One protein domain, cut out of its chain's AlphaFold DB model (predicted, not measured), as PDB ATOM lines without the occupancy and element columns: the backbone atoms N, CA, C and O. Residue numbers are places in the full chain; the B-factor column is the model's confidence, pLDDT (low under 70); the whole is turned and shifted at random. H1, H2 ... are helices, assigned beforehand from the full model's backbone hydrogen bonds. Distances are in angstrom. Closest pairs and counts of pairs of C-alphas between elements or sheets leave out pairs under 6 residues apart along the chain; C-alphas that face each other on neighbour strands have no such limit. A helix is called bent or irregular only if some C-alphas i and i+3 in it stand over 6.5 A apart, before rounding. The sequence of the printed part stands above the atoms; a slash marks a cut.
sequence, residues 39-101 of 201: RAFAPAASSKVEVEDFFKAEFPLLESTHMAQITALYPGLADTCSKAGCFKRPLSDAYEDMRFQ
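What this domain is: This is residues 39 to 101 of the 201 residues of the protein "COesterase domain-containing protein" of Gibberella fujikuroi (UniProt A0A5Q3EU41). Three short helices form a small, rounded body: H3 and H1 run nearly side by side in the same direction, and H2 lies across both of them. They sit near each other without clear touching, and the long loop of residues 74 to 87 swings round from the end of H2 to the start of H3, making one end of the longest axis near Ser 82. The printed part has 63 residues with three named helices, in the order H1, H2, H3, and no named strand; its class is all helix. It is compact, with a radius of gyration of the C-alphas of 10.5 A and spans of 29 by 23 by 19 A.

How they stand to each other: Start at H3, residues 88 to 101, the longest helix. Look from Leu 91 to Val 51 in H1, residues 48 to 58: these closest C-alphas are 6.7 A apart, and the helices are close but not clearly touching. They run the same way at a shallow tilt of 24 degrees. Next find H2, residues 64 to 73, close to H3 but not clearly touching it, with the closest C-alphas, Ile 70 and Ala 94, 7.1 A apart; their lines are about perpendicular, at 81 degrees. H2 is also close to H1 but not clearly touching it, with the closest C-alphas, Glu 52 and Met 67, 7.3 A apart; at 72 degrees they are only just about perpendicular. In H1 and H2 every O i to N i+4 pair is within hydrogen-bond range; in H3, 8 of 10 are.

Where its parts are: Find C-alpha 88 at (-42.586, -26.060, 22.164); from there H3 runs 17.4 A to C-alpha 101 at (-38.183, -11.971, 31.362). H3 is irregular, but only just: C-alphas 98 and 101 are 7.0 A apart. H1 begins at C-alpha 48, (-44.731, -22.644, 11.951), and measures 15.5 A; H2 measures 14.3 A.

The domain as a whole: The C-alphas farthest apart are those of Leu 61 and Ser 82, at 29.9 A. The printed part has no cut; the link from H1 to H2 is tight, and that from H2 to H3 is long, with 14 residues. The mean pLDDT of the printed part is 95.5, and no printed residue is under 70.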
ATOM      1  N   ARG A  39     -42.484 -21.979  29.822       93.06
ATOM      2  CA  ARG A  39     -42.614 -23.431  29.556       93.06
ATOM      3  C   ARG A  39     -44.008 -23.989  29.816       93.06
ATOM      4  O   ARG A  39     -44.404 -24.960  29.164       93.06
ATOM      5  N   ALA A  40     -44.717 -23.407  30.779       91.25
ATOM      6  CA  ALA A  40     -46.068 -23.812  31.156       91.25
ATOM      7  C   ALA A  40     -47.157 -23.197  30.259       91.25
ATOM      8  O   ALA A  40     -48.271 -23.714  30.231       91.25
ATOM      9  N   PHE A  41     -46.841 -22.120  29.534       95.19
ATOM     10  CA  PHE A  41     -47.820 -21.314  28.801       95.19
ATOM     11  C   PHE A  41     -47.786 -21.555  27.294       95.19
ATOM     12  O   PHE A  41     -48.828 -21.520  26.643       95.19
ATOM     13  N   ALA A  42     -46.610 -21.843  26.735       95.12
ATOM     14  CA  ALA A  42     -46.499 -22.149  25.317       95.12
ATOM     15  C   ALA A  42     -47.064 -23.547  24.994       95.12
ATOM     16  O   ALA A  42     -46.713 -24.536  25.658       95.12
ATOM     17  N   PRO A  43     -47.896 -23.673  23.945       95.75
ATOM     18  CA  PRO A  43     -48.427 -24.956  23.514       95.75
ATOM     19  C   PRO A  43     -47.332 -25.848  22.917       95.75
ATOM     20  O   PRO A  43     -46.245 -25.406  22.540       95.75
ATOM     21  N   ALA A  44     -47.639 -27.139  22.787       95.50
ATOM     22  CA  ALA A  44     -46.782 -28.093  22.092       95.50
ATOM     23  C   ALA A  44     -46.893 -27.942  20.561       95.50
ATOM     24  O   ALA A  44     -47.389 -28.839  19.881       95.50
ATOM     25  N   ALA A  45     -46.432 -26.806  20.031       96.69
ATOM     26  CA  ALA A  45     -46.520 -26.488  18.609       96.69
ATOM     27  C   ALA A  45     -45.653 -27.419  17.740       96.69
ATOM     28  O   ALA A  45     -44.507 -27.739  18.074       96.69
ATOM     29  N   SER A  46     -46.211 -27.835  16.605       96.44
ATOM     30  CA  SER A  46     -45.624 -28.782  15.648       96.44
ATOM     31  C   SER A  46     -45.460 -28.198  14.243       96.44
ATOM     32  O   SER A  46     -44.961 -28.867  13.339       96.44
ATOM     33  N   SER A  47     -45.872 -26.950  14.033       95.81
ATOM     34  CA  SER A  47     -45.755 -26.258  12.753       95.81
ATOM     35  C   SER A  47     -45.487 -24.765  12.959       95.81
ATOM     36  O   SER A  47     -45.801 -24.204  14.007       95.81
ATOM     37  N   LYS A  48     -44.916 -24.107  11.942       94.69
ATOM     38  CA  LYS A  48     -44.731 -22.644  11.951       94.69
ATOM     39  C   LYS A  48     -46.069 -21.902  11.988       94.69
ATOM     40  O   LYS A  48     -46.161 -20.851  12.605       94.69
ATOM     41  N   VAL A  49     -47.108 -22.492  11.393       95.38
ATOM     42  CA  VAL A  49     -48.480 -21.971  11.455       95.38
ATOM     43  C   VAL A  49     -48.988 -21.973  12.896       95.38
ATOM     44  O   VAL A  49     -49.424 -20.936  13.369       95.38
ATOM     45  N   GLU A  50     -48.835 -23.076  13.639       97.25
ATOM     46  CA  GLU A  50     -49.227 -23.126  15.061       97.25
ATOM     47  C   GLU A  50     -48.459 -22.118  15.932       97.25
ATOM     48  O   GLU A  50     -49.029 -21.548  16.861       97.25
ATOM     49  N   VAL A  51     -47.175 -21.886  15.637       97.25
ATOM     50  CA  VAL A  51     -46.369 -20.845  16.296       97.25
ATOM     51  C   VAL A  51     -46.947 -19.453  16.022       97.25
ATOM     52  O   VAL A  51     -47.161 -18.682  16.956       97.25
ATOM     53  N   GLU A  52     -47.206 -19.123  14.754       96.31
ATOM     54  CA  GLU A  52     -47.775 -17.828  14.369       96.31
ATOM     55  C   GLU A  52     -49.182 -17.616  14.932       96.31
ATOM     56  O   GLU A  52     -49.489 -16.522  15.403       96.31
ATOM     57  N   ASP A  53     -50.020 -18.652  14.915       96.88
ATOM     58  CA  ASP A  53     -51.375 -18.605  15.457       96.88
ATOM     59  C   ASP A  53     -51.355 -18.340  16.965       96.88
ATOM     60  O   ASP A  53     -52.127 -17.513  17.452       96.88
ATOM     61  N   PHE A  54     -50.434 -18.969  17.704       97.38
ATOM     62  CA  PHE A  54     -50.244 -18.690  19.127       97.38
ATOM     63  C   PHE A  54     -49.830 -17.232  19.370       97.38
ATOM     64  O   PHE A  54     -50.459 -16.541  20.171       97.38
ATOM     65  N   PHE A  55     -48.825 -16.726  18.649       97.44
ATOM     66  CA  PHE A  55     -48.391 -15.336  18.811       97.44
ATOM     67  C   PHE A  55     -49.479 -14.327  18.444       97.44
ATOM     68  O   PHE A  55     -49.642 -13.340  19.155       97.44
ATOM     69  N   LYS A  56     -50.261 -14.569  17.386       95.62
ATOM     70  CA  LYS A  56     -51.395 -13.707  17.014       95.62
ATOM     71  C   LYS A  56     -52.534 -13.772  18.029       95.62
ATOM     72  O   LYS A  56     -53.199 -12.765  18.247       95.62
ATOM     73  N   ALA A  57     -52.767 -14.926  18.651       95.25
ATOM     74  CA  ALA A  57     -53.765 -15.051  19.708       95.25
ATOM     75  C   ALA A  57     -53.374 -14.246  20.960       95.25
ATOM     76  O   ALA A  57     -54.223 -13.583  21.554       95.25
ATOM     77  N   GLU A  58     -52.092 -14.267  21.330       95.06
ATOM     78  CA  GLU A  58     -51.563 -13.555  22.501       95.06
ATOM     79  C   GLU A  58     -51.336 -12.059  22.242       95.06
ATOM     80  O   GLU A  58     -51.573 -11.223  23.118       95.06
ATOM     81  N   PHE A  59     -50.907 -11.709  21.027       95.25
ATOM     82  CA  PHE A  59     -50.563 -10.355  20.605       95.25
ATOM     83  C   PHE A  59     -51.185 -10.048  19.225       95.25
ATOM     84  O   PHE A  59     -50.493 -10.058  18.204       95.25
ATOM     85  N   PRO A  60     -52.493  -9.720  19.167       94.75
ATOM     86  CA  PRO A  60     -53.242  -9.582  17.909       94.75
ATOM     87  C   PRO A  60     -52.763  -8.482  16.954       94.75
ATOM     88  O   PRO A  60     -53.179  -8.454  15.801       94.75
ATOM     89  N   LEU A  61     -51.918  -7.566  17.433       95.50
ATOM     90  CA  LEU A  61     -51.333  -6.483  16.638       95.50
ATOM     91  C   LEU A  61     -49.965  -6.848  16.036       95.50
ATOM     92  O   LEU A  61     -49.323  -5.996  15.424       95.50
ATOM     93  N   LEU A  62     -49.480  -8.083  16.215       95.88
ATOM     94  CA  LEU A  62     -48.263  -8.534  15.544       95.88
ATOM     95  C   LEU A  62     -48.487  -8.656  14.034       95.88
ATOM     96  O   LEU A  62     -49.427  -9.295  13.562       95.88
ATOM     97  N   GLU A  63     -47.560  -8.078  13.278       95.94
ATOM     98  CA  GLU A  63     -47.513  -8.143  11.824       95.94
ATOM     99  C   GLU A  63     -46.501  -9.203  11.373       95.94
ATOM    100  O   GLU A  63     -45.684  -9.701  12.155       95.94
ATOM    101  N   SER A  64     -46.507  -9.532  10.080       94.81
ATOM    102  CA  SER A  64     -45.553 -10.485   9.499       94.81
ATOM    103  C   SER A  64     -44.092 -10.046   9.661       94.81
ATOM    104  O   SER A  64     -43.209 -10.885   9.828       94.81
ATOM    105  N   THR A  65     -43.833  -8.738   9.667       97.06
ATOM    106  CA  THR A  65     -42.512  -8.146   9.923       97.06
ATOM    107  C   THR A  65     -42.040  -8.421  11.353       97.06
ATOM    108  O   THR A  65     -40.905  -8.859  11.540       97.06
ATOM    109  N   HIS A  66     -42.914  -8.251  12.350       97.19
ATOM    110  CA  HIS A  66     -42.619  -8.591  13.745       97.19
ATOM    111  C   HIS A  66     -42.382 -10.097  13.912       97.19
ATOM    112  O   HIS A  66     -41.426 -10.502  14.569       97.19
ATOM    113  N   MET A  67     -43.182 -10.941  13.255       95.88
ATOM    114  CA  MET A  67     -42.985 -12.396  13.284       95.88
ATOM    115  C   MET A  67     -41.645 -12.830  12.675       95.88
ATOM    116  O   MET A  67     -40.980 -13.723  13.209       95.88
ATOM    117  N   ALA A  68     -41.208 -12.181  11.594       95.81
ATOM    118  CA  ALA A  68     -39.893 -12.425  11.008       95.81
ATOM    119  C   ALA A  68     -38.756 -12.037  11.973       95.81
ATOM    120  O   ALA A  68     -37.775 -12.771  12.087       95.81
ATOM    121  N   GLN A  69     -38.905 -10.930  12.708       97.38
ATOM    122  CA  GLN A  69     -37.944 -10.511  13.733       97.38
ATOM    123  C   GLN A  69     -37.895 -11.488  14.911       97.38
ATOM    124  O   GLN A  69     -36.805 -11.890  15.308       97.38
ATOM    125  N   ILE A  70     -39.050 -11.927  15.422       97.31
ATOM    126  CA  ILE A  70     -39.123 -12.946  16.481       97.31
ATOM    127  C   ILE A  70     -38.411 -14.223  16.020       97.31
ATOM    128  O   ILE A  70     -37.554 -14.749  16.721       97.31
ATOM    129  N   THR A  71     -38.680 -14.686  14.800       96.12
ATOM    130  CA  THR A  71     -38.019 -15.882  14.248       96.12
ATOM    131  C   THR A  71     -36.501 -15.707  14.121       96.12
ATOM    132  O   THR A  71     -35.753 -16.656  14.340       96.12
ATOM    133  N   ALA A  72     -36.026 -14.504  13.789       96.69
ATOM    134  CA  ALA A  72     -34.597 -14.208  13.711       96.69
ATOM    135  C   ALA A  72     -33.916 -14.171  15.093       96.69
ATOM    136  O   ALA A  72     -32.774 -14.612  15.216       96.69
ATOM    137  N   LEU A  73     -34.611 -13.671  16.121       97.50
ATOM    138  CA  LEU A  73     -34.123 -13.634  17.506       97.50
ATOM    139  C   LEU A  73     -34.139 -15.015  18.175       97.50
ATOM    140  O   LEU A  73     -33.276 -15.298  19.002       97.50
ATOM    141  N   TYR A  74     -35.063 -15.890  17.766       97.25
ATOM    142  CA  TYR A  74     -35.183 -17.264  18.257       97.25
ATOM    143  C   TYR A  74     -35.049 -18.261  17.095       97.25
ATOM    144  O   TYR A  74     -36.053 -18.822  16.648       97.25
ATOM    145  N   PRO A  75     -33.816 -18.535  16.611       93.38
ATOM    146  CA  PRO A  75     -33.583 -19.342  15.410       93.38
ATOM    147  C   PRO A  75     -34.201 -20.743  15.438       93.38
ATOM    148  O   PRO A  75     -34.517 -21.282  14.384       93.38
ATOM    149  N   GLY A  76     -34.454 -21.315  16.622       95.00
ATOM    150  CA  GLY A  76     -35.166 -22.592  16.750       95.00
ATOM    151  C   GLY A  76     -36.603 -22.568  16.202       95.00
ATOM    152  O   GLY A  76     -37.166 -23.620  15.914       95.00
ATOM    153  N   LEU A  77     -37.206 -21.389  16.008       95.75
ATOM    154  CA  LEU A  77     -38.487 -21.227  15.304       95.75
ATOM    155  C   LEU A  77     -38.345 -21.343  13.777       95.75
ATOM    156  O   LEU A  77     -39.325 -21.593  13.072       95.75
ATOM    157  N   ALA A  78     -37.134 -21.174  13.241       92.81
ATOM    158  CA  ALA A  78     -36.851 -21.325  11.818       92.81
ATOM    159  C   ALA A  78     -36.619 -22.789  11.404       92.81
ATOM    160  O   ALA A  78     -36.729 -23.086  10.207       92.81
ATOM    161  N   ASP A  79     -36.355 -23.677  12.368       92.00
ATOM    162  CA  ASP A  79     -36.031 -25.091  12.161       92.00
ATOM    163  C   ASP A  79     -37.158 -25.888  11.481       92.00
ATOM    164  O   ASP A  79     -38.294 -25.434  11.304       92.00
ATOM    165  N   THR A  80     -36.834 -27.113  11.066       89.50
ATOM    166  CA  THR A  80     -37.814 -28.066  10.541       89.50
ATOM    167  C   THR A  80     -38.381 -28.932  11.660       89.50
ATOM    168  O   THR A  80     -37.656 -29.474  12.497       89.50
ATOM    169  N   CYS A  81     -39.704 -29.104  11.662       90.88
ATOM    170  CA  CYS A  81     -40.364 -29.933  12.656       90.88
ATOM    171  C   CYS A  81     -40.459 -31.385  12.205       90.88
ATOM    172  O   CYS A  81     -41.187 -31.707  11.272       90.88
ATOM    173  N   SER A  82     -39.729 -32.270  12.881       89.38
ATOM    174  CA  SER A  82     -39.728 -33.714  12.598       89.38
ATOM    175  C   SER A  82     -40.518 -34.542  13.616       89.38
ATOM    176  O   SER A  82     -40.718 -35.739  13.420       89.38
ATOM    177  N   LYS A  83     -40.955 -33.926  14.719       92.25
ATOM    178  CA  LYS A  83     -41.677 -34.574  15.821       92.25
ATOM    179  C   LYS A  83     -42.768 -33.648  16.336       92.25
ATOM    180  O   LYS A  83     -42.573 -32.437  16.366       92.25
ATOM    181  N   ALA A  84     -43.875 -34.222  16.795       93.38
ATOM    182  CA  ALA A  84     -44.923 -33.450  17.454       93.38
ATOM    183  C   ALA A  84     -44.339 -32.634  18.623       93.38
ATOM    184  O   ALA A  84     -43.550 -33.151  19.418       93.38
ATOM    185  N   GLY A  85     -44.705 -31.357  18.705       93.69
ATOM    186  CA  GLY A  85     -44.266 -30.445  19.753       93.69
ATOM    187  C   GLY A  85     -42.822 -29.955  19.636       93.69
ATOM    188  O   GLY A  85     -42.321 -29.378  20.601       93.69
ATOM    189  N   CYS A  86     -42.133 -30.171  18.508       94.44
ATOM    190  CA  CYS A  86     -40.728 -29.776  18.357       94.44
ATOM    191  C   CYS A  86     -40.491 -28.275  18.618       94.44
ATOM    192  O   CYS A  86     -39.433 -27.902  19.121       94.44
ATOM    193  N   PHE A  87     -41.482 -27.422  18.327       96.94
ATOM    194  CA  PHE A  87     -41.371 -25.981  18.507       96.94
ATOM    195  C   PHE A  87     -41.743 -25.533  19.909       96.94
ATOM    196  O   PHE A  87     -41.547 -24.365  20.217       96.94
ATOM    197  N   LYS A  88     -42.211 -26.427  20.791       95.38
ATOM    198  CA  LYS A  88     -42.586 -26.060  22.164       95.38
ATOM    199  C   LYS A  88     -41.481 -25.269  22.856       95.38
ATOM    200  O   LYS A  88     -41.754 -24.268  23.509       95.38
ATOM    201  N   ARG A  89     -40.237 -25.737  22.716       94.81
ATOM    202  CA  ARG A  89     -39.088 -25.119  23.370       94.81
ATOM    203  C   ARG A  89     -38.779 -23.716  22.836       94.81
ATOM    204  O   ARG A  89     -38.874 -22.782  23.623       94.81
ATOM    205  N   PRO A  90     -38.461 -23.537  21.545       96.62
ATOM    206  CA  PRO A  90     -38.190 -22.204  21.012       96.62
ATOM    207  C   PRO A  90     -39.408 -21.266  21.092       96.62
ATOM    208  O   PRO A  90     -39.231 -20.069  21.275       96.62
ATOM    209  N   LEU A  91     -40.639 -21.793  21.029       97.69
ATOM    210  CA  LEU A  91     -41.857 -21.003  21.233       97.69
ATOM    211  C   LEU A  91     -41.955 -20.461  22.656       97.69
ATOM    212  O   LEU A  91     -42.247 -19.282  22.831       97.69
ATOM    213  N   SER A  92     -41.710 -21.297  23.669       97.56
ATOM    214  CA  SER A  92     -41.728 -20.811  25.046       97.56
ATOM    215  C   SER A  92     -40.596 -19.837  25.324       97.56
ATOM    216  O   SER A  92     -40.846 -18.876  26.026       97.56
ATOM    217  N   ASP A  93     -39.402 -20.054  24.764       97.25
ATOM    218  CA  ASP A  93     -38.250 -19.160  24.960       97.25
ATOM    219  C   ASP A  93     -38.541 -17.768  24.359       97.25
ATOM    220  O   ASP A  93     -38.256 -16.737  24.955       97.25
ATOM    221  N   ALA A  94     -39.209 -17.713  23.204       97.94
ATOM    222  CA  ALA A  94     -39.643 -16.446  22.624       97.94
ATOM    223  C   ALA A  94     -40.782 -15.785  23.422       97.94
ATOM    224  O   ALA A  94     -40.765 -14.582  23.686       97.94
ATOM    225  N   TYR A  95     -41.788 -16.568  23.819       98.00
ATOM    226  CA  TYR A  95     -42.933 -16.058  24.573       98.00
ATOM    227  C   TYR A  95     -42.541 -15.561  25.969       98.00
ATOM    228  O   TYR A  95     -43.071 -14.555  26.440       98.00
ATOM    229  N   GLU A  96     -41.617 -16.253  26.634       97.50
ATOM    230  CA  GLU A  96     -41.197 -15.930  27.991       97.50
ATOM    231  C   GLU A  96     -40.468 -14.603  28.077       97.50
ATOM    232  O   GLU A  96     -40.753 -13.813  28.978       97.50
ATOM    233  N   ASP A  97     -39.618 -14.321  27.096       97.38
ATOM    234  CA  ASP A  97     -38.921 -13.050  27.008       97.38
ATOM    235  C   ASP A  97     -39.891 -11.901  26.756       97.38
ATOM    236  O   ASP A  97     -39.885 -10.910  27.491       97.38
ATOM    237  N   MET A  98     -40.810 -12.075  25.802       95.38
ATOM    238  CA  MET A  98     -41.826 -11.068  25.496       95.38
ATOM    239  C   MET A  98     -42.773 -10.789  26.668       95.38
ATOM    240  O   MET A  98     -43.228  -9.655  26.837       95.38
ATOM    241  N   ARG A  99     -43.121 -11.812  27.457       94.31
ATOM    242  CA  ARG A  99     -44.168 -11.701  28.481       94.31
ATOM    243  C   ARG A  99     -43.628 -11.434  29.883       94.31
ATOM    244  O   ARG A  99     -44.247 -10.665  30.618       94.31
ATOM    245  N   PHE A 100     -42.505 -12.043  30.250       96.38
ATOM    246  CA  PHE A 100     -42.020 -12.095  31.630       96.38
ATOM    247  C   PHE A 100     -40.582 -11.590  31.763       96.38
ATOM    248  O   PHE A 100     -40.375 -10.594  32.454       96.38
ATOM    249  N   GLN A 101     -39.607 -12.216  31.097       95.94
ATOM    250  CA  GLN A 101     -38.183 -11.971  31.362       95.94
ATOM    251  C   GLN A 101     -37.774 -10.532  31.029       95.94
ATOM    252  O   GLN A 101     -37.179  -9.864  31.875       95.94
TER     253      GLN A 101